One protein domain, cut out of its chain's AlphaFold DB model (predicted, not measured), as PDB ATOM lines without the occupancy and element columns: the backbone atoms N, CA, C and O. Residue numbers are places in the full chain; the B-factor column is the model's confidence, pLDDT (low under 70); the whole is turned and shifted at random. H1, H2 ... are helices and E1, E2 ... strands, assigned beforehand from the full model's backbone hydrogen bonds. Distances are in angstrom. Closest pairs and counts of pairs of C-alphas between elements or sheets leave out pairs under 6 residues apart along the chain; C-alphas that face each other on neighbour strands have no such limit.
ATOM      1  N   ALA A 148     113.839 153.269 166.147       87.06
ATOM      2  CA  ALA A 148     114.549 154.258 165.338       87.06
ATOM      3  C   ALA A 148     115.873 153.719 164.755       87.06
ATOM      4  O   ALA A 148     116.231 154.058 163.628       87.06
ATOM      5  N   VAL A 149     116.567 152.827 165.476       87.38
ATOM      6  CA  VAL A 149     117.774 152.136 164.989       87.38
ATOM      7  C   VAL A 149     117.437 151.197 163.825       87.38
ATOM      8  O   VAL A 149     118.153 151.182 162.825       87.38
ATOM      9  N   ILE A 150     116.341 150.437 163.920       88.19
ATOM     10  CA  ILE A 150     115.909 149.509 162.861       88.19
ATOM     11  C   ILE A 150     115.519 150.281 161.594       88.19
ATOM     12  O   ILE A 150     115.945 149.928 160.491       88.19
ATOM     13  N   ASP A 151     114.756 151.368 161.739       89.38
ATOM     14  CA  ASP A 151     114.361 152.201 160.603       89.38
ATOM     15  C   ASP A 151     115.566 152.917 159.958       89.38
ATOM     16  O   ASP A 151     115.638 152.977 158.728       89.38
ATOM     17  N   GLN A 152     116.564 153.366 160.731       89.62
ATOM     18  CA  GLN A 152     117.810 153.916 160.175       89.62
ATOM     19  C   GLN A 152     118.696 152.859 159.501       89.62
ATOM     20  O   GLN A 152     119.251 153.127 158.435       89.62
ATOM     21  N   CYS A 153     118.786 151.642 160.048       88.38
ATOM     22  CA  CYS A 153     119.465 150.517 159.397       88.38
ATOM     23  C   CYS A 153     118.809 150.176 158.044       88.38
ATOM     24  O   CYS A 153     119.490 150.027 157.027       88.38
ATOM     25  N   ALA A 154     117.475 150.148 157.983       90.19
ATOM     26  CA  ALA A 154     116.758 149.956 156.727       90.19
ATOM     27  C   ALA A 154     116.994 151.105 155.727       90.19
ATOM     28  O   ALA A 154     117.201 150.845 154.542       90.19
ATOM     29  N   GLN A 155     117.019 152.366 156.176       90.50
ATOM     30  CA  GLN A 155     117.349 153.522 155.324       90.50
ATOM     31  C   GLN A 155     118.805 153.504 154.828       90.50
ATOM     32  O   GLN A 155     119.079 153.914 153.700       90.50
ATOM     33  N   PHE A 156     119.751 153.033 155.644       90.31
ATOM     34  CA  PHE A 156     121.146 152.810 155.256       90.31
ATOM     35  C   PHE A 156     121.234 151.829 154.081       90.31
ATOM     36  O   PHE A 156     121.752 152.185 153.021       90.31
ATOM     37  N   TRP A 157     120.635 150.645 154.220       91.06
ATOM     38  CA  TRP A 157     120.651 149.633 153.165       91.06
ATOM     39  C   TRP A 157     119.867 150.069 151.921       91.06
ATOM     40  O   TRP A 157     120.373 149.937 150.810       91.06
ATOM     41  N   THR A 158     118.712 150.724 152.091       91.62
ATOM     42  CA  THR A 158     117.937 151.314 150.979       91.62
ATOM     43  C   THR A 158     118.776 152.293 150.147       91.62
ATOM     44  O   THR A 158     118.709 152.260 148.920       91.62
ATOM     45  N   ARG A 159     119.608 153.136 150.782       90.69
ATOM     46  CA  ARG A 159     120.520 154.054 150.072       90.69
ATOM     47  C   ARG A 159     121.617 153.314 149.306       90.69
ATOM     48  O   ARG A 159     121.898 153.689 148.171       90.69
ATOM     49  N   ILE A 160     122.196 152.260 149.885       90.38
ATOM     50  CA  ILE A 160     123.181 151.413 149.191       90.38
ATOM     51  C   ILE A 160     122.554 150.773 147.948       90.38
ATOM     52  O   ILE A 160     123.137 150.852 146.869       90.38
ATOM     53  N   PHE A 161     121.346 150.212 148.047       90.31
ATOM     54  CA  PHE A 161     120.705 149.586 146.888       90.31
ATOM     55  C   PHE A 161     120.271 150.599 145.829       90.31
ATOM     56  O   PHE A 161     120.392 150.305 144.647       90.31
ATOM     57  N   ALA A 162     119.834 151.800 146.218       89.38
ATOM     58  CA  ALA A 162     119.556 152.878 145.268       89.38
ATOM     59  C   ALA A 162     120.820 153.322 144.504       89.38
ATOM     60  O   ALA A 162     120.734 153.653 143.323       89.38
ATOM     61  N   ALA A 163     121.994 153.289 145.145       88.31
ATOM     62  CA  ALA A 163     123.275 153.547 144.485       88.31
ATOM     63  C   ALA A 163     123.722 152.390 143.571       88.31
ATOM     64  O   ALA A 163     124.224 152.635 142.480       88.31
ATOM     65  N   ILE A 164     123.498 151.130 143.959       88.50
ATOM     66  CA  ILE A 164     123.747 149.976 143.071       88.50
ATOM     67  C   ILE A 164     122.785 150.006 141.872       88.50
ATOM     68  O   ILE A 164     123.197 149.777 140.739       88.50
ATOM     69  N   ASP A 165     121.515 150.352 142.079       87.00
ATOM     70  CA  ASP A 165     120.533 150.407 140.998       87.00
ATOM     71  C   ASP A 165     120.710 151.625 140.072       87.00
ATOM     72  O   ASP A 165     120.282 151.584 138.922       87.00
ATOM     73  N   SER A 166     121.402 152.684 140.514       84.88
ATOM     74  CA  SER A 166     121.831 153.783 139.631       84.88
ATOM     75  C   SER A 166     123.072 153.448 138.789       84.88
ATOM     76  O   SER A 166     123.326 154.119 137.788       84.88
ATOM     77  N   VAL A 167     123.806 152.382 139.136       81.06
ATOM     78  CA  VAL A 167     124.870 151.792 138.303       81.06
ATOM     79  C   VAL A 167     124.292 150.933 137.164       81.06
ATOM     80  O   VAL A 167     124.973 150.683 136.165       81.06
ATOM     81  N   HIS A 168     123.021 150.522 137.235       79.75
ATOM     82  CA  HIS A 168     122.337 149.927 136.088       79.75
ATOM     83  C   HIS A 168     121.998 150.987 135.035       79.75
ATOM     84  O   HIS A 168     121.363 152.002 135.322       79.75
ATOM     85  N   GLY A 169     122.352 150.720 133.776       71.69
ATOM     86  CA  GLY A 169     121.763 151.459 132.664       71.69
ATOM     87  C   GLY A 169     120.302 151.040 132.431       71.69
ATOM     88  O   GLY A 169     119.819 150.081 133.040       71.69
ATOM     89  N   PRO A 170     119.591 151.676 131.481       71.69
ATOM     90  CA  PRO A 170     118.224 151.278 131.111       71.69
ATOM     91  C   PRO A 170     118.127 149.837 130.575       71.69
ATOM     92  O   PRO A 170     117.030 149.307 130.451       71.69
ATOM     93  N   LYS A 171     119.274 149.216 130.273       74.44
ATOM     94  CA  LYS A 171     119.460 147.846 129.779       74.44
ATOM     95  C   LYS A 171     120.338 146.996 130.720       74.44
ATOM     96  O   LYS A 171     121.011 146.066 130.291       74.44
ATOM     97  N   GLY A 172     120.396 147.358 132.002       74.81
ATOM     98  CA  GLY A 172     121.156 146.624 133.013       74.81
ATOM     99  C   GLY A 172     122.669 146.875 132.987       74.81
ATOM    100  O   GLY A 172     123.164 147.903 132.501       74.81
ATOM    101  N   PHE A 173     123.412 145.950 133.590       73.62
ATOM    102  CA  PHE A 173     124.834 146.078 133.900       73.62
ATOM    103  C   PHE A 173     125.726 145.953 132.647       73.62
ATOM    104  O   PHE A 173     125.549 145.066 131.819       73.62
ATOM    105  N   GLY A 174     126.703 146.856 132.489       63.03
ATOM    106  CA  GLY A 174     127.548 146.964 131.280       63.03
ATOM    107  C   GLY A 174     127.069 147.984 130.230       63.03
ATOM    108  O   GLY A 174     127.782 148.271 129.262       63.03
ATOM    109  N   THR A 175     125.896 148.598 130.427       59.38
ATOM    110  CA  THR A 175     125.411 149.700 129.568       59.38
ATOM    111  C   THR A 175     125.650 151.095 130.159       59.38
ATOM    112  O   THR A 175     125.659 152.068 129.407       59.38
ATOM    113  N   ALA A 176     125.927 151.190 131.465       59.50
ATOM    114  CA  ALA A 176     126.308 152.419 132.163       59.50
ATOM    115  C   ALA A 176     127.789 152.817 131.959       59.50
ATOM    116  O   ALA A 176     128.591 152.051 131.419       59.50
ATOM    117  N   GLY A 177     128.139 154.032 132.403       62.19
ATOM    118  CA  GLY A 177     129.511 154.558 132.407       62.19
ATOM    119  C   GLY A 177     130.421 153.906 133.455       62.19
ATOM    120  O   GLY A 177     130.002 153.007 134.181       62.19
ATOM    121  N   ALA A 178     131.679 154.350 133.527       67.31
ATOM    122  CA  ALA A 178     132.670 153.802 134.455       67.31
ATOM    123  C   ALA A 178     132.273 154.024 135.926       67.31
ATOM    124  O   ALA A 178     131.923 155.138 136.320       67.31
ATOM    125  N   ILE A 179     132.355 152.965 136.734       72.56
ATOM    126  CA  ILE A 179     131.972 152.988 138.150       72.56
ATOM    127  C   ILE A 179     133.125 153.550 138.989       72.56
ATOM    128  O   ILE A 179     134.162 152.903 139.152       72.56
ATOM    129  N   ALA A 180     132.914 154.755 139.519       71.31
ATOM    130  CA  ALA A 180     133.819 155.461 140.420       71.31
ATOM    131  C   ALA A 180     133.599 154.996 141.882       71.31
ATOM    132  O   ALA A 180     132.494 155.189 142.405       71.31
ATOM    133  N   PRO A 181     134.592 154.381 142.563       70.38
ATOM    134  CA  PRO A 181     134.441 153.887 143.940       70.38
ATOM    135  C   PRO A 181     134.015 154.957 144.960       70.38
ATOM    136  O   PRO A 181     133.339 154.656 145.947       70.38
ATOM    137  N   GLU A 182     134.351 156.219 144.693       74.00
ATOM    138  CA  GLU A 182     134.046 157.393 145.513       74.00
ATOM    139  C   GLU A 182     132.533 157.582 145.745       74.00
ATOM    140  O   GLU A 182     132.127 158.097 146.789       74.00
ATOM    141  N   VAL A 183     131.687 157.105 144.817       77.38
ATOM    142  CA  VAL A 183     130.215 157.139 144.932       77.38
ATOM    143  C   VAL A 183     129.734 156.408 146.188       77.38
ATOM    144  O   VAL A 183     128.817 156.877 146.861       77.38
ATOM    145  N   PHE A 184     130.368 155.285 146.538       82.62
ATOM    146  CA  PHE A 184     130.021 154.520 147.734       82.62
ATOM    147  C   PHE A 184     130.682 155.089 148.991       82.62
ATOM    148  O   PHE A 184     130.061 155.085 150.051       82.62
ATOM    149  N   GLN A 185     131.889 155.656 148.890       79.50
ATOM    150  CA  GLN A 185     132.543 156.318 150.027       79.50
ATOM    151  C   GLN A 185     131.722 157.506 150.561       79.50
ATOM    152  O   GLN A 185     131.648 157.696 151.775       79.50
ATOM    153  N   ALA A 186     131.021 158.239 149.687       78.12
ATOM    154  CA  ALA A 186     130.102 159.317 150.068       78.12
ATOM    155  C   ALA A 186     128.858 158.855 150.865       78.12
ATOM    156  O   ALA A 186     128.170 159.684 151.458       78.12
ATOM    157  N   LEU A 187     128.562 157.548 150.907       78.81
ATOM    158  CA  LEU A 187     127.466 156.974 151.701       78.81
ATOM    159  C   LEU A 187     127.888 156.584 153.129       78.81
ATOM    160  O   LEU A 187     127.031 156.196 153.925       78.81
ATOM    161  N   ASN A 188     129.180 156.671 153.464       77.38
ATOM    162  CA  ASN A 188     129.708 156.250 154.758       77.38
ATOM    163  C   ASN A 188     129.273 157.209 155.889       77.38
ATOM    164  O   ASN A 188     129.760 158.341 155.928       77.38
ATOM    165  N   PRO A 189     128.431 156.782 156.855       64.75
ATOM    166  CA  PRO A 189     127.976 157.648 157.949       64.75
ATOM    167  C   PRO A 189     129.112 158.061 158.899       64.75
ATOM    168  O   PRO A 189     128.996 159.073 159.581       64.75
ATOM    169  N   ASN A 190     130.215 157.305 158.909       63.09
ATOM    170  CA  ASN A 190     131.404 157.556 159.723       63.09
ATOM    171  C   ASN A 190     132.562 158.149 158.890       63.09
ATOM    172  O   ASN A 190     133.711 158.158 159.335       63.09
ATOM    173  N   GLY A 191     132.292 158.599 157.657       61.09
ATOM    174  CA  GLY A 191     133.292 159.198 156.777       61.09
ATOM    175  C   GLY A 191     133.745 160.566 157.288       61.09
ATOM    176  O   GLY A 191     132.957 161.506 157.329       61.09
ATOM    177  N   ASN A 192     135.024 160.701 157.649       50.53
ATOM    178  CA  ASN A 192     135.605 161.991 158.020       50.53
ATOM    179  C   ASN A 192     135.658 162.920 156.782       50.53
ATOM    180  O   ASN A 192     136.391 162.593 155.845       50.53
ATOM    181  N   PRO A 193     134.961 164.078 156.766       46.50
ATOM    182  CA  PRO A 193     134.942 164.979 155.607       46.50
ATOM    183  C   PRO A 193     136.327 165.527 155.235       46.50
ATOM    184  O   PRO A 193     136.592 165.815 154.071       46.50
ATOM    185  N   ASN A 194     137.228 165.634 156.216       42.41
ATOM    186  CA  ASN A 194     138.630 165.988 156.019       42.41
ATOM    187  C   ASN A 194     139.466 164.702 156.021       42.41
ATOM    188  O   ASN A 194     140.062 164.331 157.033       42.41
ATOM    189  N   ALA A 202     145.712 148.246 153.639       60.31
ATOM    190  CA  ALA A 202     144.313 147.829 153.688       60.31
ATOM    191  C   ALA A 202     143.655 147.931 152.300       60.31
ATOM    192  O   ALA A 202     143.034 146.969 151.848       60.31
ATOM    193  N   SER A 203     143.870 149.042 151.582       66.06
ATOM    194  CA  SER A 203     143.283 149.250 150.250       66.06
ATOM    195  C   SER A 203     143.818 148.270 149.196       66.06
ATOM    196  O   SER A 203     143.045 147.747 148.397       66.06
ATOM    197  N   SER A 204     145.110 147.926 149.224       74.06
ATOM    198  CA  SER A 204     145.660 146.881 148.341       74.06
ATOM    199  C   SER A 204     145.175 145.469 148.703       74.06
ATOM    200  O   SER A 204     144.984 144.640 147.810       74.06
ATOM    201  N   GLY A 205     144.910 145.198 149.987       82.19
ATOM    202  CA  GLY A 205     144.285 143.955 150.444       82.19
ATOM    203  C   GLY A 205     142.846 143.789 149.948       82.19
ATOM    204  O   GLY A 205     142.521 142.757 149.356       82.19
ATOM    205  N   ILE A 206     141.994 144.807 150.136       83.88
ATOM    206  CA  ILE A 206     140.588 144.743 149.705       83.88
ATOM    207  C   ILE A 206     140.462 144.745 148.177       83.88
ATOM    208  O   ILE A 206     139.690 143.950 147.651       83.88
ATOM    209  N   ALA A 207     141.273 145.525 147.449       82.25
ATOM    210  CA  ALA A 207     141.265 145.528 145.984       82.25
ATOM    211  C   ALA A 207     141.616 144.148 145.399       82.25
ATOM    212  O   ALA A 207     140.933 143.670 144.493       82.25
ATOM    213  N   LYS A 208     142.615 143.447 145.967       87.06
ATOM    214  CA  LYS A 208     142.936 142.067 145.563       87.06
ATOM    215  C   LYS A 208     141.764 141.108 145.809       87.06
ATOM    216  O   LYS A 208     141.530 140.228 144.984       87.06
ATOM    217  N   LYS A 209     141.033 141.270 146.920       89.56
ATOM    218  CA  LYS A 209     139.825 140.479 147.186       89.56
ATOM    219  C   LYS A 209     138.715 140.788 146.171       89.56
ATOM    220  O   LYS A 209     138.169 139.855 145.600       89.56
ATOM    221  N   CYS A 210     138.437 142.063 145.902       89.88
ATOM    222  CA  CYS A 210     137.418 142.485 144.936       89.88
ATOM    223  C   CYS A 210     137.669 141.893 143.543       89.88
ATOM    224  O   CYS A 210     136.749 141.343 142.944       89.88
ATOM    225  N   LEU A 211     138.922 141.931 143.073       90.31
ATOM    226  CA  LEU A 211     139.359 141.264 141.842       90.31
ATOM    227  C   LEU A 211     139.090 139.751 141.886       90.31
ATOM    228  O   LEU A 211     138.517 139.205 140.950       90.31
ATOM    229  N   GLN A 212     139.476 139.065 142.968       92.25
ATOM    230  CA  GLN A 212     139.267 137.620 143.103       92.25
ATOM    231  C   GLN A 212     137.775 137.242 143.073       92.25
ATOM    232  O   GLN A 212     137.399 136.309 142.362       92.25
ATOM    233  N   ASP A 213     136.935 137.973 143.805       91.69
ATOM    234  CA  ASP A 213     135.493 137.726 143.871       91.69
ATOM    235  C   ASP A 213     134.813 138.052 142.519       91.69
ATOM    236  O   ASP A 213     133.951 137.299 142.059       91.69
ATOM    237  N   ALA A 214     135.248 139.113 141.823       90.12
ATOM    238  CA  ALA A 214     134.749 139.502 140.499       90.12
ATOM    239  C   ALA A 214     135.160 138.521 139.382       90.12
ATOM    240  O   ALA A 214     134.319 138.133 138.564       90.12
ATOM    241  N   CYS A 215     136.417 138.062 139.357       89.88
ATOM    242  CA  CYS A 215     136.862 137.013 138.435       89.88
ATOM    243  C   CYS A 215     136.161 135.676 138.731       89.88
ATOM    244  O   CYS A 215     135.816 134.952 137.797       89.88
ATOM    245  N   GLY A 216     135.896 135.360 140.006       88.88
ATOM    246  CA  GLY A 216     135.119 134.186 140.411       88.88
ATOM    247  C   GLY A 216     133.689 134.221 139.867       88.88
ATOM    248  O   GLY A 216     133.265 133.287 139.188       88.88
ATOM    249  N   LEU A 217     132.975 135.335 140.072       87.69
ATOM    250  CA  LEU A 217     131.640 135.556 139.505       87.69
ATOM    251  C   LEU A 217     131.647 135.475 137.970       87.69
ATOM    252  O   LEU A 217     130.776 134.850 137.368       87.69
ATOM    253  N   SER A 218     132.662 136.050 137.326       85.81
ATOM    254  CA  SER A 218     132.792 136.036 135.864       85.81
ATOM    255  C   SER A 218     133.087 134.636 135.311       85.81
ATOM    256  O   SER A 218     132.533 134.255 134.282       85.81
ATOM    257  N   THR A 219     133.883 133.835 136.021       86.06
ATOM    258  CA  THR A 219     134.186 132.440 135.656       86.06
ATOM    259  C   THR A 219     132.983 131.518 135.862       86.06
ATOM    260  O   THR A 219     132.756 130.624 135.052       86.06
ATOM    261  N   ASN A 220     132.197 131.737 136.921       86.25
ATOM    262  CA  ASN A 220     131.095 130.848 137.299       86.25
ATOM    263  C   ASN A 220     129.753 131.199 136.634       86.25
ATOM    264  O   ASN A 220     128.911 130.317 136.484       86.25
ATOM    265  N   PHE A 221     129.541 132.462 136.242       86.19
ATOM    266  CA  PHE A 221     128.310 132.927 135.591       86.19
ATOM    267  C   PHE A 221     128.551 133.420 134.159       86.19
ATOM    268  O   PHE A 221     128.002 132.850 133.216       86.19
ATOM    269  N   LEU A 222     129.379 134.456 133.973       81.81
ATOM    270  CA  LEU A 222     129.491 135.127 132.670       81.81
ATOM    271  C   LEU A 222     130.083 134.225 131.584       81.81
ATOM    272  O   LEU A 222     129.522 134.169 130.495       81.81
ATOM    273  N   ALA A 223     131.165 133.496 131.863       78.75
ATOM    274  CA  ALA A 223     131.794 132.626 130.872       78.75
ATOM    275  C   ALA A 223     130.880 131.456 130.428       78.75
ATOM    276  O   ALA A 223     130.689 131.304 129.219       78.75
ATOM    277  N   PRO A 224     130.238 130.673 131.327       77.00
ATOM    278  CA  PRO A 224     129.259 129.656 130.934       77.00
ATOM    279  C   PRO A 224     128.095 130.212 130.110       77.00
ATOM    280  O   PRO A 224     127.736 129.625 129.088       77.00
ATOM    281  N   VAL A 225     127.534 131.361 130.510       74.94
ATOM    282  CA  VAL A 225     126.431 131.994 129.777       74.94
ATOM    283  C   VAL A 225     126.901 132.471 128.402       74.94
ATOM    284  O   VAL A 225     126.273 132.120 127.408       74.94
ATOM    285  N   ALA A 226     128.029 133.183 128.314       69.62
ATOM    286  CA  ALA A 226     128.597 133.663 127.053       69.62
ATOM    287  C   ALA A 226     128.887 132.510 126.075       69.62
ATOM    288  O   ALA A 226     128.476 132.581 124.915       69.62
ATOM    289  N   HIS A 227     129.490 131.409 126.541       66.69
ATOM    290  CA  HIS A 227     129.693 130.208 125.723       66.69
ATOM    291  C   HIS A 227     128.369 129.589 125.241       66.69
ATOM    292  O   HIS A 227     128.271 129.191 124.080       66.69
ATOM    293  N   ALA A 228     127.332 129.566 126.083       62.53
ATOM    294  CA  ALA A 228     125.999 129.086 125.715       62.53
ATOM    295  C   ALA A 228     125.190 130.066 124.831       62.53
ATOM    296  O   ALA A 228     124.155 129.680 124.291       62.53
ATOM    297  N   THR A 229     125.654 131.309 124.632       59.22
ATOM    298  CA  THR A 229     125.062 132.274 123.678       59.22
ATOM    299  C   THR A 229     125.613 132.163 122.247       59.22
ATOM    300  O   THR A 229     125.229 132.945 121.375       59.22
ATOM    301  N   VAL A 239     119.448 130.347 126.641       45.50
ATOM    302  CA  VAL A 239     119.694 130.120 128.077       45.50
ATOM    303  C   VAL A 239     118.582 130.698 128.967       45.50
ATOM    304  O   VAL A 239     118.262 130.124 130.002       45.50
ATOM    305  N   PHE A 240     117.950 131.805 128.559       52.25
ATOM    306  CA  PHE A 240     116.868 132.439 129.319       52.25
ATOM    307  C   PHE A 240     115.460 131.972 128.912       52.25
ATOM    308  O   PHE A 240     114.500 132.250 129.632       52.25
ATOM    309  N   PHE A 241     115.291 131.258 127.798       45.47
ATOM    310  CA  PHE A 241     113.962 130.851 127.318       45.47
ATOM    311  C   PHE A 241     113.412 129.576 127.969       45.47
ATOM    312  O   PHE A 241     112.208 129.341 127.890       45.47
ATOM    313  N   THR A 242     114.254 128.743 128.587       44.56
ATOM    314  CA  THR A 242     113.878 127.368 128.963       44.56
ATOM    315  C   THR A 242     113.524 127.146 130.433       44.56
ATOM    316  O   THR A 242     112.988 126.083 130.735       44.56
ATOM    317  N   TYR A 243     113.769 128.103 131.340       47.25
ATOM    318  CA  TYR A 243     113.437 127.958 132.768       47.25
ATOM    319  C   TYR A 243     112.833 129.210 133.429       47.25
ATOM    320  O   TYR A 243     112.885 130.325 132.903       47.25
ATOM    321  N   THR A 244     112.204 128.945 134.578       55.44
ATOM    322  CA  THR A 244     111.274 129.779 135.359       55.44
ATOM    323  C   THR A 244     111.859 131.081 135.918       55.44
ATOM    324  O   THR A 244     113.073 131.257 135.985       55.44
ATOM    325  N   ALA A 245     110.972 131.984 136.351       63.62
ATOM    326  CA  ALA A 245     111.324 133.221 137.055       63.62
ATOM    327  C   ALA A 245     112.120 132.954 138.348       63.62
ATOM    328  O   ALA A 245     111.887 131.944 139.019       63.62
ATOM    329  N   GLY A 246     113.027 133.870 138.701       74.19
ATOM    330  CA  GLY A 246     113.895 133.748 139.875       74.19
ATOM    331  C   GLY A 246     115.329 134.240 139.649       74.19
ATOM    332  O   GLY A 246     115.678 134.766 138.594       74.19
ATOM    333  N   CYS A 247     116.165 134.059 140.673       86.00
ATOM    334  CA  CYS A 247     117.584 134.416 140.649       86.00
ATOM    335  C   CYS A 247     118.354 133.573 139.611       86.00
ATOM    336  O   CYS A 247     118.194 132.354 139.558       86.00
ATOM    337  N   LEU A 248     119.203 134.216 138.803       84.94
ATOM    338  CA  LEU A 248     120.016 133.568 137.765       84.94
ATOM    339  C   LEU A 248     121.329 132.990 138.313       84.94
ATOM    340  O   LEU A 248     121.826 131.992 137.795       84.94
ATOM    341  N   TYR A 249     121.910 133.639 139.325       89.19
ATOM    342  CA  TYR A 249     123.134 133.212 140.004       89.19
ATOM    343  C   TYR A 249     123.246 133.898 141.367       89.19
ATOM    344  O   TYR A 249     122.952 135.088 141.483       89.19
ATOM    345  N   GLU A 250     123.741 133.176 142.373       91.38
ATOM    346  CA  GLU A 250     123.994 133.691 143.719       91.38
ATOM    347  C   GLU A 250     125.384 133.283 144.234       91.38
ATOM    348  O   GLU A 250     125.834 132.158 144.023       91.38
ATOM    349  N   THR A 251     126.053 134.187 144.954       93.25
ATOM    350  CA  THR A 251     127.232 133.881 145.777       93.25
ATOM    351  C   THR A 251     127.282 134.778 147.011       93.25
ATOM    352  O   THR A 251     126.941 135.953 146.930       93.25
ATOM    353  N   ALA A 252     127.764 134.261 148.142       92.62
ATOM    354  CA  ALA A 252     127.934 135.037 149.371       92.62
ATOM    355  C   ALA A 252     129.407 135.401 149.622       92.62
ATOM    356  O   ALA A 252     130.309 134.598 149.373       92.62
ATOM    357  N   VAL A 253     129.661 136.603 150.146       92.88
ATOM    358  CA  VAL A 253     130.996 137.100 150.510       92.88
ATOM    359  C   VAL A 253     130.997 137.690 151.920       92.88
ATOM    360  O   VAL A 253     130.121 138.467 152.289       92.88
ATOM    361  N   SER A 254     132.008 137.345 152.722       90.62
ATOM    362  CA  SER A 254     132.207 137.939 154.052       90.62
ATOM    363  C   SER A 254     133.345 138.960 154.043       90.62
ATOM    364  O   SER A 254     134.452 138.654 153.580       90.62
ATOM    365  N   ILE A 255     133.078 140.166 154.546       88.56
ATOM    366  CA  ILE A 255     134.015 141.301 154.596       88.56
ATOM    367  C   ILE A 255     133.925 142.018 155.947       88.56
ATOM    368  O   ILE A 255     132.886 141.985 156.603       88.56
ATOM    369  N   ASP A 256     135.004 142.676 156.364       85.19
ATOM    370  CA  ASP A 256     135.014 143.470 157.597       85.19
ATOM    371  C   ASP A 256     134.314 144.824 157.357       85.19
ATOM    372  O   ASP A 256     134.551 145.463 156.327       85.19
ATOM    373  N   TYR A 257     133.466 145.285 158.285       81.62
ATOM    374  CA  TYR A 257     132.601 146.460 158.089       81.62
ATOM    375  C   TYR A 257     133.356 147.721 157.659       81.62
ATOM    376  O   TYR A 257     132.904 148.422 156.753       81.62
ATOM    377  N   SER A 258     134.540 147.979 158.226       80.12
ATOM    378  CA  SER A 258     135.361 149.141 157.847       80.12
ATOM    379  C   SER A 258     135.784 149.160 156.371       80.12
ATOM    380  O   SER A 258     136.307 150.169 155.915       80.12
ATOM    381  N   THR A 259     135.612 148.051 155.645       84.00
ATOM    382  CA  THR A 259     135.940 147.906 154.219       84.00
ATOM    383  C   THR A 259     134.708 147.865 153.309       84.00
ATOM    384  O   THR A 259     134.872 147.757 152.100       84.00
ATOM    385  N   LEU A 260     133.483 147.981 153.848       87.31
ATOM    386  CA  LEU A 260     132.226 147.844 153.091       87.31
ATOM    387  C   LEU A 260     132.160 148.760 151.860       87.31
ATOM    388  O   LEU A 260     131.879 148.292 150.760       87.31
ATOM    389  N   PHE A 261     132.412 150.057 152.036       87.19
ATOM    390  CA  PHE A 261     132.256 151.045 150.964       87.19
ATOM    391  C   PHE A 261     133.336 150.919 149.886       87.19
ATOM    392  O   PHE A 261     133.019 150.977 148.698       87.19
ATOM    393  N   ASP A 262     134.582 150.655 150.293       85.12
ATOM    394  CA  ASP A 262     135.674 150.337 149.369       85.12
ATOM    395  C   ASP A 262     135.374 149.045 148.598       85.12
ATOM    396  O   ASP A 262     135.527 149.010 147.380       85.12
ATOM    397  N   TYR A 263     134.889 147.998 149.281       90.31
ATOM    398  CA  TYR A 263     134.517 146.736 148.647       90.31
ATOM    399  C   TYR A 263     133.418 146.935 147.598       90.31
ATOM    400  O   TYR A 263     133.589 146.498 146.467       90.31
ATOM    401  N   LEU A 264     132.322 147.625 147.935       90.25
ATOM    402  CA  LEU A 264     131.224 147.891 146.996       90.25
ATOM    403  C   LEU A 264     131.712 148.639 145.745       90.25
ATOM    404  O   LEU A 264     131.380 148.241 144.628       90.25
ATOM    405  N   GLY A 265     132.538 149.676 145.923       85.94
ATOM    406  CA  GLY A 265     133.108 150.446 144.819       85.94
ATOM    407  C   GLY A 265     134.067 149.633 143.942       85.94
ATOM    408  O   GLY A 265     133.882 149.562 142.726       85.94
ATOM    409  N   PHE A 266     135.074 148.990 144.544       87.94
ATOM    410  CA  PHE A 266     136.072 148.215 143.801       87.94
ATOM    411  C   PHE A 266     135.485 146.951 143.166       87.94
ATOM    412  O   PHE A 266     135.783 146.683 142.007       87.94
ATOM    413  N   PHE A 267     134.629 146.194 143.861       91.75
ATOM    414  CA  PHE A 267     134.011 144.982 143.309       91.75
ATOM    415  C   PHE A 267     133.180 145.282 142.060       91.75
ATOM    416  O   PHE A 267     133.339 144.604 141.047       91.75
ATOM    417  N   LEU A 268     132.331 146.314 142.097       89.44
ATOM    418  CA  LEU A 268     131.498 146.673 140.947       89.44
ATOM    419  C   LEU A 268     132.335 147.204 139.770       89.44
ATOM    420  O   LEU A 268     132.032 146.876 138.624       89.44
ATOM    421  N   SER A 269     133.404 147.963 140.036       86.50
ATOM    422  CA  SER A 269     134.317 148.472 138.999       86.50
ATOM    423  C   SER A 269     135.147 147.348 138.350       86.50
ATOM    424  O   SER A 269     135.205 147.239 137.122       86.50
ATOM    425  N   GLU A 270     135.702 146.431 139.151       88.12
ATOM    426  CA  GLU A 270     136.405 145.238 138.658       88.12
ATOM    427  C   GLU A 270     135.456 144.325 137.864       88.12
ATOM    428  O   GLU A 270     135.764 143.949 136.733       88.12
ATOM    429  N   PHE A 271     134.256 144.038 138.383       88.75
ATOM    430  CA  PHE A 271     133.252 143.229 137.684       88.75
ATOM    431  C   PHE A 271     132.753 143.887 136.386       88.75
ATOM    432  O   PHE A 271     132.438 143.182 135.429       88.75
ATOM    433  N   GLN A 272     132.735 145.222 136.289       86.00
ATOM    434  CA  GLN A 272     132.459 145.923 135.030       86.00
ATOM    435  C   GLN A 272     133.551 145.673 133.977       86.00
ATOM    436  O   GLN A 272     133.217 145.486 132.804       86.00
ATOM    437  N   ARG A 273     134.834 145.614 134.373       84.38
ATOM    438  CA  ARG A 273     135.948 145.271 133.468       84.38
ATOM    439  C   ARG A 273     135.886 143.810 133.014       84.38
ATOM    440  O   ARG A 273     136.040 143.536 131.823       84.38
ATOM    441  N   GLU A 274     135.631 142.881 133.932       85.75
ATOM    442  CA  GLU A 274     135.489 141.465 133.575       85.75
ATOM    443  C   GLU A 274     134.266 141.256 132.656       85.75
ATOM    444  O   GLU A 274     134.391 140.638 131.601       85.75
ATOM    445  N   ASN A 275     133.113 141.871 132.959       83.31
ATOM    446  CA  ASN A 275     131.922 141.848 132.094       83.31
ATOM    447  C   ASN A 275     132.206 142.390 130.684       83.31
ATOM    448  O   ASN A 275     131.817 141.761 129.705       83.31
ATOM    449  N   ALA A 276     132.953 143.490 130.551       80.38
ATOM    450  CA  ALA A 276     133.359 144.005 129.240       80.38
ATOM    451  C   ALA A 276     134.198 143.006 128.415       80.38
ATOM    452  O   ALA A 276     134.214 143.097 127.188       80.38
ATOM    453  N   SER A 277     134.849 142.037 129.069       79.62
ATOM    454  CA  SER A 277     135.651 140.993 128.418       79.62
ATOM    455  C   SER A 277     134.822 139.785 127.955       79.62
ATOM    456  O   SER A 277     135.210 139.118 127.000       79.62
ATOM    457  N   PHE A 278     133.672 139.517 128.591       75.69
ATOM    458  CA  PHE A 278     132.766 138.409 128.237       75.69
ATOM    459  C   PHE A 278     131.500 138.845 127.472       75.69
ATOM    460  O   PHE A 278     130.844 138.015 126.848       75.69
ATOM    461  N   ASN A 279     131.154 140.134 127.505       73.38
ATOM    462  CA  ASN A 279     129.937 140.724 126.934       73.38
ATOM    463  C   ASN A 279     130.276 141.965 126.079       73.38
ATOM    464  O   ASN A 279     129.610 143.000 126.166       73.38
ATOM    465  N   SER A 280     131.333 141.874 125.261       67.75
ATOM    466  CA  SER A 280     131.832 142.955 124.384       67.75
ATOM    467  C   SER A 280     130.731 143.624 123.557       67.75
ATOM    468  O   SER A 280     130.698 144.845 123.400       67.75
ATOM    469  N   ASP A 281     129.804 142.806 123.068       66.69
ATOM    470  CA  ASP A 281     128.746 143.187 122.137       66.69
ATOM    471  C   ASP A 281     127.496 143.737 122.848       66.69
ATOM    472  O   ASP A 281     126.528 144.105 122.183       66.69
ATOM    473  N   LYS A 282     127.489 143.760 124.192       67.19
ATOM    474  CA  LYS A 282     126.343 144.139 125.044       67.19
ATOM    475  C   LYS A 282     125.064 143.347 124.727       67.19
ATOM    476  O   LYS A 282     123.961 143.884 124.769       67.19
ATOM    477  N   LYS A 283     125.229 142.059 124.402       66.69
ATOM    478  CA  LYS A 283     124.146 141.107 124.080       66.69
ATOM    479  C   LYS A 283     123.509 140.484 125.328       66.69
ATOM    480  O   LYS A 283     122.396 139.968 125.241       66.69
ATOM    481  N   LEU A 284     124.196 140.526 126.472       72.19
ATOM    482  CA  LEU A 284     123.659 140.107 127.765       72.19
ATOM    483  C   LEU A 284     123.151 141.328 128.546       72.19
ATOM    484  O   LEU A 284     123.942 142.206 128.891       72.19
ATOM    485  N   GLU A 285     121.853 141.353 128.842       78.06
ATOM    486  CA  GLU A 285     121.194 142.351 129.695       78.06
ATOM    487  C   GLU A 285     120.778 141.658 131.001       78.06
ATOM    488  O   GLU A 285     120.090 140.639 130.971       78.06
ATOM    489  N   TYR A 286     121.269 142.160 132.138       84.88
ATOM    490  CA  TYR A 286     121.045 141.591 133.472       84.88
ATOM    491  C   TYR A 286     121.245 142.652 134.565       84.88
ATOM    492  O   TYR A 286     121.856 143.697 134.327       84.88
ATOM    493  N   TYR A 287     120.760 142.374 135.775       88.38
ATOM    494  CA  TYR A 287     120.827 143.279 136.929       88.38
ATOM    495  C   TYR A 287     121.520 142.584 138.107       88.38
ATOM    496  O   TYR A 287     121.384 141.373 138.269       88.38
ATOM    497  N   ILE A 288     122.272 143.325 138.924       91.00
ATOM    498  CA  ILE A 288     123.003 142.801 140.087       91.00
ATOM    499  C   ILE A 288     122.515 143.466 141.378       91.00
ATOM    500  O   ILE A 288     122.340 144.680 141.446       91.00
ATOM    501  N   THR A 289     122.303 142.671 142.425       93.00
ATOM    502  CA  THR A 289     121.992 143.163 143.774       93.00
ATOM    503  C   THR A 289     123.028 142.637 144.753       93.00
ATOM    504  O   THR A 289     123.252 141.429 144.804       93.00
ATOM    505  N   ILE A 290     123.614 143.526 145.554       93.69
ATOM    506  CA  ILE A 290     124.474 143.158 146.683       93.69
ATOM    507  C   ILE A 290     123.688 143.487 147.950       93.69
ATOM    508  O   ILE A 290     123.507 144.661 148.270       93.69
ATOM    509  N   THR A 291     123.179 142.464 148.629       92.56
ATOM    510  CA  THR A 291     122.285 142.583 149.792       92.56
ATOM    511  C   THR A 291     122.921 141.991 151.049       92.56
ATOM    512  O   THR A 291     123.629 140.994 150.934       92.56
ATOM    513  N   PRO A 292     122.675 142.545 152.249       90.31
ATOM    514  CA  PRO A 292     123.127 141.941 153.492       90.31
ATOM    515  C   PRO A 292     122.331 140.669 153.790       90.31
ATOM    516  O   PRO A 292     121.109 140.651 153.653       90.31
ATOM    517  N   ASP A 293     123.019 139.652 154.297       83.25
ATOM    518  CA  ASP A 293     122.387 138.499 154.949       83.25
ATOM    519  C   ASP A 293     122.357 138.677 156.488       83.25
ATOM    520  O   ASP A 293     121.936 137.785 157.222       83.25
ATOM    521  N   ASN A 294     122.826 139.823 157.008       75.00
ATOM    522  CA  ASN A 294     122.761 140.188 158.426       75.00
ATOM    523  C   ASN A 294     122.676 141.712 158.663       75.00
ATOM    524  O   ASN A 294     123.406 142.507 158.079       75.00
ATOM    525  N   GLY A 295     121.777 142.130 159.562       68.06
ATOM    526  CA  GLY A 295     121.381 143.540 159.712       68.06
ATOM    527  C   GLY A 295     122.226 144.426 160.643       68.06
ATOM    528  O   GLY A 295     121.816 145.554 160.883       68.06
ATOM    529  N   TYR A 296     123.343 143.935 161.204       74.56
ATOM    530  CA  TYR A 296     124.192 144.545 162.261       74.56
ATOM    531  C   TYR A 296     123.975 146.053 162.574       74.56
ATOM    532  O   TYR A 296     124.763 146.899 162.132       74.56
ATOM    533  N   PRO A 297     122.968 146.436 163.390       76.12
ATOM    534  CA  PRO A 297     122.551 147.841 163.453       76.12
ATOM    535  C   PRO A 297     123.568 148.750 164.145       76.12
ATOM    536  O   PRO A 297     123.788 149.872 163.705       76.12
ATOM    537  N   TYR A 298     124.252 148.239 165.172       72.31
ATOM    538  CA  TYR A 298     125.308 148.948 165.908       72.31
ATOM    539  C   TYR A 298     126.546 149.290 165.056       72.31
ATOM    540  O   TYR A 298     127.383 150.075 165.491       72.31
ATOM    541  N   ALA A 299     126.706 148.676 163.876       72.75
ATOM    542  CA  ALA A 299     127.788 149.003 162.950       72.75
ATOM    543  C   ALA A 299     127.388 150.154 162.011       72.75
ATOM    544  O   ALA A 299     128.186 151.057 161.756       72.75
ATOM    545  N   VAL A 300     126.144 150.132 161.519       76.56
ATOM    546  CA  VAL A 300     125.645 151.051 160.480       76.56
ATOM    547  C   VAL A 300     124.955 152.308 161.028       76.56
ATOM    548  O   VAL A 300     124.842 153.295 160.302       76.56
ATOM    549  N   VAL A 301     124.514 152.302 162.293       79.62
ATOM    550  CA  VAL A 301     123.855 153.437 162.965       79.62
ATOM    551  C   VAL A 301     124.814 154.094 163.961       79.62
ATOM    552  O   VAL A 301     125.071 153.562 165.039       79.62
ATOM    553  N   ALA A 302     125.340 155.269 163.602       72.56
ATOM    554  CA  ALA A 302     126.391 155.957 164.358       72.56
ATOM    555  C   ALA A 302     125.950 156.452 165.752       72.56
ATOM    556  O   ALA A 302     126.747 156.441 166.686       72.56
ATOM    557  N   ASN A 303     124.682 156.842 165.911       78.94
ATOM    558  CA  ASN A 303     124.096 157.342 167.161       78.94
ATOM    559  C   ASN A 303     123.234 156.286 167.886       78.94
ATOM    560  O   ASN A 303     122.262 156.626 168.555       78.94
ATOM    561  N   TYR A 304     123.585 154.997 167.769       79.38
ATOM    562  CA  TYR A 304     122.863 153.882 168.407       79.38
ATOM    563  C   TYR A 304     122.586 154.118 169.906       79.38
ATOM    564  O   TYR A 304     121.518 153.763 170.396       79.38
ATOM    565  N   VAL A 305     123.539 154.717 170.630       77.75
ATOM    566  CA  VAL A 305     123.437 155.019 172.070       77.75
ATOM    567  C   VAL A 305     122.350 156.056 172.371       77.75
ATOM    568  O   VAL A 305     121.533 155.825 173.259       77.75
ATOM    569  N   ASP A 306     122.300 157.158 171.620       81.44
ATOM    570  CA  ASP A 306     121.288 158.203 171.813       81.44
ATOM    571  C   ASP A 306     119.887 157.697 171.458       81.44
ATOM    572  O   ASP A 306     118.949 157.908 172.220       81.44
ATOM    573  N   LEU A 307     119.762 156.942 170.362       85.31
ATOM    574  CA  LEU A 307     118.494 156.336 169.940       85.31
ATOM    575  C   LEU A 307     118.004 155.250 170.908       85.31
ATOM    576  O   LEU A 307     116.801 155.030 171.018       85.31
ATOM    577  N   LEU A 308     118.916 154.556 171.598       82.94
ATOM    578  CA  LEU A 308     118.563 153.626 172.669       82.94
ATOM    579  C   LEU A 308     118.057 154.386 173.904       82.94
ATOM    580  O   LEU A 308     117.042 153.984 174.460       82.94
ATOM    581  N   ARG A 309     118.693 155.501 174.297       80.31
ATOM    582  CA  ARG A 309     118.168 156.386 175.355       80.31
ATOM    583  C   ARG A 309     116.763 156.887 175.008       80.31
ATOM    584  O   ARG A 309     115.845 156.660 175.782       80.31
ATOM    585  N   GLU A 310     116.583 157.486 173.831       85.94
ATOM    586  CA  GLU A 310     115.290 158.028 173.378       85.94
ATOM    587  C   GLU A 310     114.166 156.972 173.384       85.94
ATOM    588  O   GLU A 310     113.030 157.274 173.749       85.94
ATOM    589  N   ASP A 311     114.475 155.723 173.022       87.88
ATOM    590  CA  ASP A 311     113.525 154.604 173.029       87.88
ATOM    591  C   ASP A 311     113.210 154.102 174.457       87.88
ATOM    592  O   ASP A 311     112.066 153.742 174.728       87.88
ATOM    593  N   ILE A 312     114.173 154.146 175.393       85.19
ATOM    594  CA  ILE A 312     113.948 153.864 176.826       85.19
ATOM    595  C   ILE A 312     113.093 154.958 177.468       85.19
ATOM    596  O   ILE A 312     112.088 154.645 178.109       85.19
ATOM    597  N   ASP A 313     113.451 156.227 177.283       84.75
ATOM    598  CA  ASP A 313     112.743 157.365 177.874       84.75
ATOM    599  C   ASP A 313     111.297 157.419 177.337       84.75
ATOM    600  O   ASP A 313     110.344 157.571 178.102       84.75
ATOM    601  N   SER A 314     111.106 157.162 176.034       87.75
ATOM    602  CA  SER A 314     109.781 157.089 175.403       87.75
ATOM    603  C   SER A 314     108.931 155.893 175.854       87.75
ATOM    604  O   SER A 314     107.705 156.010 175.843       87.75
ATOM    605  N   LEU A 315     109.528 154.742 176.189       87.62
ATOM    606  CA  LEU A 315     108.785 153.546 176.616       87.62
ATOM    607  C   LEU A 315     108.620 153.422 178.134       87.62
ATOM    608  O   LEU A 315     107.753 152.661 178.567       87.62
ATOM    609  N   THR A 316     109.427 154.131 178.929       84.19
ATOM    610  CA  THR A 316     109.492 153.952 180.392       84.19
ATOM    611  C   THR A 316     109.279 155.232 181.213       84.19
ATOM    612  O   THR A 316     108.920 155.129 182.388       84.19
ATOM    613  N   GLY A 317     109.393 156.410 180.589       79.19
ATOM    614  CA  GLY A 317     109.309 157.729 181.229       79.19
ATOM    615  C   GLY A 317     110.670 158.273 181.686       79.19
ATOM    616  O   GLY A 317     111.644 157.530 181.781       79.19
ATOM    617  N   ASP A 318     110.725 159.576 181.992       67.06
ATOM    618  CA  ASP A 318     111.930 160.254 182.500       67.06
ATOM    619  C   ASP A 318     112.504 159.530 183.733       67.06
ATOM    620  O   ASP A 318     111.837 159.401 184.763       67.06
ATOM    621  N   CYS A 319     113.765 159.094 183.656       52.34
ATOM    622  CA  CYS A 319     114.476 158.444 184.760       52.34
ATOM    623  C   CYS A 319     115.932 158.920 184.873       52.34
ATOM    624  O   CYS A 319     116.636 159.132 183.888       52.34
ATOM    625  N   SER A 320     116.402 159.121 186.106       52.88
ATOM    626  CA  SER A 320     117.590 159.939 186.375       52.88
ATOM    627  C   SER A 320     118.927 159.183 186.364       52.88
ATOM    628  O   SER A 320     119.112 158.240 187.131       52.88
ATOM    629  N   LEU A 321     119.900 159.742 185.630       49.69
ATOM    630  CA  LEU A 321     121.371 159.661 185.793       49.69
ATOM    631  C   LEU A 321     122.082 158.293 185.704       49.69
ATOM    632  O   LEU A 321     123.141 158.224 185.089       49.69
ATOM    633  N   ASP A 322     121.544 157.202 186.249       53.09
ATOM    634  CA  ASP A 322     122.179 155.865 186.191       53.09
ATOM    635  C   ASP A 322     122.073 155.210 184.791       53.09
ATOM    636  O   ASP A 322     122.652 154.158 184.507       53.09
ATOM    637  N   LEU A 323     121.345 155.862 183.878       55.16
ATOM    638  CA  LEU A 323     121.132 155.401 182.513       55.16
ATOM    639  C   LEU A 323     122.430 155.389 181.691       55.16
ATOM    640  O   LEU A 323     122.669 154.419 180.976       55.16
ATOM    641  N   GLU A 324     123.299 156.401 181.813       51.41
ATOM    642  CA  GLU A 324     124.528 156.490 181.006       51.41
ATOM    643  C   GLU A 324     125.457 155.294 181.247       51.41
ATOM    644  O   GLU A 324     125.896 154.650 180.295       51.41
ATOM    645  N   ALA A 325     125.706 154.934 182.510       54.41
ATOM    646  CA  ALA A 325     126.566 153.803 182.854       54.41
ATOM    647  C   ALA A 325     126.008 152.468 182.326       54.41
ATOM    648  O   ALA A 325     126.761 151.640 181.807       54.41
ATOM    649  N   LYS A 326     124.685 152.268 182.404       54.19
ATOM    650  CA  LYS A 326     123.998 151.049 181.943       54.19
ATOM    651  C   LYS A 326     123.862 150.969 180.420       54.19
ATOM    652  O   LYS A 326     124.040 149.887 179.854       54.19
ATOM    653  N   VAL A 327     123.603 152.085 179.744       58.41
ATOM    654  CA  VAL A 327     123.544 152.165 178.276       58.41
ATOM    655  C   VAL A 327     124.946 152.028 177.682       58.41
ATOM    656  O   VAL A 327     125.123 151.221 176.770       58.41
ATOM    657  N   HIS A 328     125.971 152.681 178.245       54.75
ATOM    658  CA  HIS A 328     127.360 152.438 177.845       54.75
ATOM    659  C   HIS A 328     127.801 151.000 178.135       54.75
ATOM    660  O   HIS A 328     128.465 150.410 177.288       54.75
ATOM    661  N   ALA A 329     127.406 150.383 179.255       51.09
ATOM    662  CA  ALA A 329     127.680 148.965 179.505       51.09
ATOM    663  C   ALA A 329     126.987 148.040 178.484       51.09
ATOM    664  O   ALA A 329     127.602 147.083 178.014       51.09
ATOM    665  N   SER A 330     125.747 148.351 178.093       51.34
ATOM    666  CA  SER A 330     124.985 147.587 177.092       51.34
ATOM    667  C   SER A 330     125.588 147.741 175.688       51.34
ATOM    668  O   SER A 330     125.834 146.748 175.006       51.34
ATOM    669  N   ALA A 331     125.942 148.964 175.281       52.25
ATOM    670  CA  ALA A 331     126.707 149.219 174.061       52.25
ATOM    671  C   ALA A 331     128.076 148.512 174.098       52.25
ATOM    672  O   ALA A 331     128.458 147.844 173.141       52.25
ATOM    673  N   HIS A 332     128.789 148.556 175.229       46.47
ATOM    674  CA  HIS A 332     130.035 147.815 175.418       46.47
ATOM    675  C   HIS A 332     129.855 146.294 175.375       46.47
ATOM    676  O   HIS A 332     130.808 145.613 175.010       46.47
ATOM    677  N   TYR A 333     128.682 145.738 175.687       46.25
ATOM    678  CA  TYR A 333     128.396 144.313 175.498       46.25
ATOM    679  C   TYR A 333     128.259 143.961 174.003       46.25
ATOM    680  O   TYR A 333     128.923 143.034 173.525       46.25
ATOM    681  N   TYR A 334     127.527 144.772 173.225       50.09
ATOM    682  CA  TYR A 334     127.504 144.668 171.756       50.09
ATOM    683  C   TYR A 334     128.906 144.854 171.130       50.09
ATOM    684  O   TYR A 334     129.255 144.161 170.173       50.09
ATOM    685  N   HIS A 335     129.754 145.717 171.708       44.47
ATOM    686  CA  HIS A 335     131.155 145.913 171.298       44.47
ATOM    687  C   HIS A 335     132.167 144.896 171.878       44.47
ATOM    688  O   HIS A 335     133.323 144.925 171.463       44.47
ATOM    689  N   ARG A 336     131.794 144.027 172.832       37.28
ATOM    690  CA  ARG A 336     132.690 143.002 173.424       37.28
ATOM    691  C   ARG A 336     132.498 141.616 172.820       37.28
ATOM    692  O   ARG A 336     133.475 140.890 172.675       37.28
ATOM    693  N   SER A 337     131.263 141.262 172.468       43.59
ATOM    694  CA  SER A 337     130.940 140.013 171.759       43.59
ATOM    695  C   SER A 337     131.507 139.984 170.333       43.59
ATOM    696  O   SER A 337     131.769 138.919 169.779       43.59
ATOM    697  N   ASN A 338     131.768 141.156 169.745       43.06
ATOM    698  CA  ASN A 338     132.444 141.289 168.462       43.06
ATOM    699  C   ASN A 338     133.875 141.803 168.630       43.06
ATOM    700  O   ASN A 338     134.163 142.674 169.445       43.06
ATOM    701  N   LYS A 339     134.779 141.300 167.781       47.91
ATOM    702  CA  LYS A 339     136.099 141.914 167.571       47.91
ATOM    703  C   LYS A 339     135.906 143.341 167.040       47.91
ATOM    704  O   LYS A 339     134.865 143.646 166.462       47.91
ATOM    705  N   SER A 340     136.927 144.189 167.168       55.88
ATOM    706  CA  SER A 340     136.905 145.632 166.844       55.88
ATOM    707  C   SER A 340     136.577 146.014 165.387       55.88
ATOM    708  O   SER A 340     136.629 147.189 165.035       55.88
ATOM    709  N   ASN A 341     136.228 145.044 164.541       65.81
ATOM    710  CA  ASN A 341     135.666 145.222 163.211       65.81
ATOM    711  C   ASN A 341     134.700 144.041 162.953       65.81
ATOM    712  O   ASN A 341     135.172 142.904 162.845       65.81
ATOM    713  N   PRO A 342     133.366 144.239 162.946       73.19
ATOM    714  CA  PRO A 342     132.408 143.156 162.721       73.19
ATOM    715  C   PRO A 342     132.397 142.736 161.245       73.19
ATOM    716  O   PRO A 342     132.609 143.564 160.359       73.19
ATOM    717  N   LYS A 343     132.121 141.457 160.970       82.00
ATOM    718  CA  LYS A 343     132.062 140.927 159.600       82.00
ATOM    719  C   LYS A 343     130.641 140.901 159.061       82.00
ATOM    720  O   LYS A 343     129.837 140.108 159.535       82.00
ATOM    721  N   ILE A 344     130.370 141.691 158.026       85.44
ATOM    722  CA  ILE A 344     129.129 141.574 157.252       85.44
ATOM    723  C   ILE A 344     129.211 140.315 156.377       85.44
ATOM    724  O   ILE A 344     130.290 139.952 155.890       85.44
ATOM    725  N   LEU A 345     128.067 139.662 156.174       89.38
ATOM    726  CA  LEU A 345     127.855 138.717 155.080       89.38
ATOM    727  C   LEU A 345     126.971 139.400 154.027       89.38
ATOM    728  O   LEU A 345     125.900 139.909 154.359       89.38
ATOM    729  N   LEU A 346     127.454 139.466 152.787       92.62
ATOM    730  CA  LEU A 346     126.728 140.016 151.646       92.62
ATOM    731  C   LEU A 346     126.434 138.891 150.654       92.62
ATOM    732  O   LEU A 346     127.377 138.255 150.177       92.62
ATOM    733  N   SER A 347     125.174 138.710 150.273       94.00
ATOM    734  CA  SER A 347     124.809 137.905 149.111       94.00
ATOM    735  C   SER A 347     124.760 138.779 147.859       94.00
ATOM    736  O   SER A 347     124.171 139.864 147.836       94.00
ATOM    737  N   ILE A 348     125.430 138.299 146.815       94.62
ATOM    738  CA  ILE A 348     125.544 138.900 145.492       94.62
ATOM    739  C   ILE A 348     124.691 138.048 144.554       94.62
ATOM    740  O   ILE A 348     125.035 136.901 144.262       94.62
ATOM    741  N   ARG A 349     123.571 138.611 144.094       93.12
ATOM    742  CA  ARG A 349     122.563 137.931 143.266       93.12
ATOM    743  C   ARG A 349     122.418 138.616 141.908       93.12
ATOM    744  O   ARG A 349     122.481 139.845 141.826       93.12
ATOM    745  N   ILE A 350     122.222 137.823 140.856       90.81
ATOM    746  CA  ILE A 350     122.009 138.291 139.479       90.81
ATOM    747  C   ILE A 350     120.582 137.962 139.026       90.81
ATOM    748  O   ILE A 350     120.095 136.851 139.226       90.81
ATOM    749  N   TRP A 351     119.932 138.929 138.380       88.88
ATOM    750  CA  TRP A 351     118.516 138.915 138.001       88.88
ATOM    751  C   TRP A 351     118.332 139.187 136.511       88.88
ATOM    752  O   TRP A 351     119.173 139.843 135.884       88.88
ATOM    753  N   ARG A 352     117.217 138.711 135.946       83.25
ATOM    754  CA  ARG A 352     116.893 138.929 134.534       83.25
ATOM    755  C   ARG A 352     116.304 140.316 134.320       83.25
ATOM    756  O   ARG A 352     116.700 140.994 133.376       83.25
ATOM    757  N   THR A 353     115.383 140.743 135.184       84.75
ATOM    758  CA  THR A 353     114.737 142.060 135.077       84.75
ATOM    759  C   THR A 353     115.048 142.965 136.270       84.75
ATOM    760  O   THR A 353     115.486 142.518 137.335       84.75
ATOM    761  N   ARG A 354     114.827 144.272 136.088       86.81
ATOM    762  CA  ARG A 354     115.021 145.267 137.149       86.81
ATOM    763  C   ARG A 354     113.962 145.128 138.239       86.81
ATOM    764  O   ARG A 354     114.251 145.336 139.410       86.81
ATOM    765  N   GLU A 355     112.754 144.746 137.848       88.62
ATOM    766  CA  GLU A 355     111.606 144.534 138.724       88.62
ATOM    767  C   GLU A 355     111.848 143.344 139.662       88.62
ATOM    768  O   GLU A 355     111.585 143.463 140.853       88.62
ATOM    769  N   GLU A 356     112.422 142.238 139.166       88.56
ATOM    770  CA  GLU A 356     112.860 141.110 140.007       88.56
ATOM    771  C   GLU A 356     113.913 141.559 141.033       88.56
ATOM    772  O   GLU A 356     113.755 141.325 142.234       88.56
ATOM    773  N   ALA A 357     114.953 142.268 140.572       90.06
ATOM    774  CA  ALA A 357     116.025 142.784 141.421       90.06
ATOM    775  C   ALA A 357     115.500 143.733 142.515       90.06
ATOM    776  O   ALA A 357     115.861 143.599 143.688       90.06
ATOM    777  N   GLN A 358     114.625 144.676 142.155       90.88
ATOM    778  CA  GLN A 358     114.022 145.638 143.080       90.88
ATOM    779  C   GLN A 358     113.030 144.972 144.048       90.88
ATOM    780  O   GLN A 358     113.040 145.300 145.235       90.88
ATOM    781  N   LEU A 359     112.223 144.009 143.586       91.75
ATOM    782  CA  LEU A 359     111.286 143.257 144.426       91.75
ATOM    783  C   LEU A 359     112.023 142.414 145.472       91.75
ATOM    784  O   LEU A 359     111.713 142.518 146.658       91.75
ATOM    785  N   HIS A 360     113.033 141.642 145.059       91.38
ATOM    786  CA  HIS A 360     113.886 140.894 145.985       91.38
ATOM    787  C   HIS A 360     114.579 141.835 146.985       91.38
ATOM    788  O   HIS A 360     114.581 141.583 148.188       91.38
ATOM    789  N   THR A 361     115.122 142.958 146.510       91.06
ATOM    790  CA  THR A 361     115.762 143.963 147.373       91.06
ATOM    791  C   THR A 361     114.789 144.505 148.426       91.06
ATOM    792  O   THR A 361     115.143 144.607 149.602       91.06
ATOM    793  N   HIS A 362     113.543 144.793 148.041       91.69
ATOM    794  CA  HIS A 362     112.494 145.192 148.978       91.69
ATOM    795  C   HIS A 362     112.189 144.080 149.992       91.69
ATOM    796  O   HIS A 362     112.120 144.350 151.190       91.69
ATOM    797  N   GLN A 363     112.056 142.830 149.537       90.62
ATOM    798  CA  GLN A 363     111.823 141.670 150.403       90.62
ATOM    799  C   GLN A 363     112.948 141.483 151.431       90.62
ATOM    800  O   GLN A 363     112.644 141.261 152.601       90.62
ATOM    801  N   VAL A 364     114.221 141.657 151.052       90.12
ATOM    802  CA  VAL A 364     115.349 141.603 152.000       90.12
ATOM    803  C   VAL A 364     115.282 142.737 153.027       90.12
ATOM    804  O   VAL A 364     115.501 142.476 154.206       90.12
ATOM    805  N   ILE A 365     114.916 143.970 152.643       89.06
ATOM    806  CA  ILE A 365     114.728 145.063 153.619       89.06
ATOM    807  C   ILE A 365     113.621 144.718 154.619       89.06
ATOM    808  O   ILE A 365     113.817 144.906 155.819       89.06
ATOM    809  N   GLN A 366     112.468 144.227 154.153       87.38
ATOM    810  CA  GLN A 366     111.352 143.898 155.045       87.38
ATOM    811  C   GLN A 366     111.682 142.703 155.944       87.38
ATOM    812  O   GLN A 366     111.427 142.771 157.144       87.38
TER     813      GLN A 366
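What this domain is: This is residues 148 to 194, 202 to 229 and 239 to 366 of the 665 residues of the protein "CAF1 family ribonuclease" of Giardia intestinalis (strain ATCC 50803 / WB clone C6) (UniProt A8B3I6). What shape is this? A small twisted sheet, E1 E3 E2, sits near the middle of an elongated body, with H8 over E2 on one face, H1 packing on E2 with its residues 157 to 167, and H3 and H4, crossed and packed on each other, only grazing the sheet, H3 mostly at E1 and H4 mostly at E3; H6 and H7 make an arm at one end. What is it made of? The printed part has 203 residues with eight named helices and three named strands, in the order H1 H2 H3 E1 H4 E2 H5 H6 H7 E3 H8; the class is mostly helix and the sheet is antiparallel. How large is it? It is only just compact, close to loose, with a radius of gyration of the C-alphas of 19.8 A, and spans 69 by 37 by 28 A.

Where its parts are: Which elements come first? H1, residues 148 to 167, begins with C-alpha 148 at (114.549, 154.258, 165.338) and is 29.0 A long; H2 is residues 182 to 185. H3, residues 202 to 228, is 38.3 A long with a kink of 33 degrees near residue 218. What follows? E1 is residues 249 to 256, 23.6 A; H4, residues 257 to 278, is 30.9 A long with a kink of 34 degrees near residue 264. E2 is residues 287 to 292, H5 297 to 300, H6 304 to 316 and H7 323 to 337. What comes last? E3 is residues 343 to 351, 25.6 A, and H8 is residues 354 to 366, with C-alpha 366 at (111.352, 143.898, 155.045).

How they stand to each other: What touches H1? H1 is the hub, touching H2, H5, H6 and H8. Its residues 154 to 161 touch H8 at a shallow tilt of 15 degrees, opposite ways, the closest C-alphas being those of Ala 154 and Ile 365, 6.1 A apart. How is the sheet paired? E3 is the inner strand, antiparallel to E1, with N 253 and O 346 at 2.8 A, and to E2, with N 289 and O 349 at 2.9 A. E1, H4 and E2 form a split strand-helix-strand unit, two strands running the same way with E3 between them, and its crossover is right-handed. What is on the sheet? H8 is on one face at a height of 9.1 A, making two layers, helix over sheet; H1 is on the sheet too, while H3 and H4 only graze it. Which other helices touch? H3 and H4 touch, the closest C-alphas being those of Cys 210 and Phe 267, 4.5 A apart; H6 touches H7, Val 305 to Val 327 being the closest C-alphas at 6.8 A. Every O i to N i+4 pair is within hydrogen-bond range in H1, H6, H7 and H8, against 21 of 23 in H3 and 16 of 18 in H4; H2 and H5 are too short for such a pair.

The domain as a whole: Where is the printed part cut? Residues 195 to 201 and 230 to 238 are not printed; the C-alphas of 194 and 202 are 19.2 A apart, those of 229 and 239 are 7.3 A apart. Which link is long? Of the links that are printed whole, H1 to H2 is long, with 14 residues. Where is confidence low? The mean pLDDT of the printed part is 77.2; 53 residues are under 70, among them residues 318 to 341.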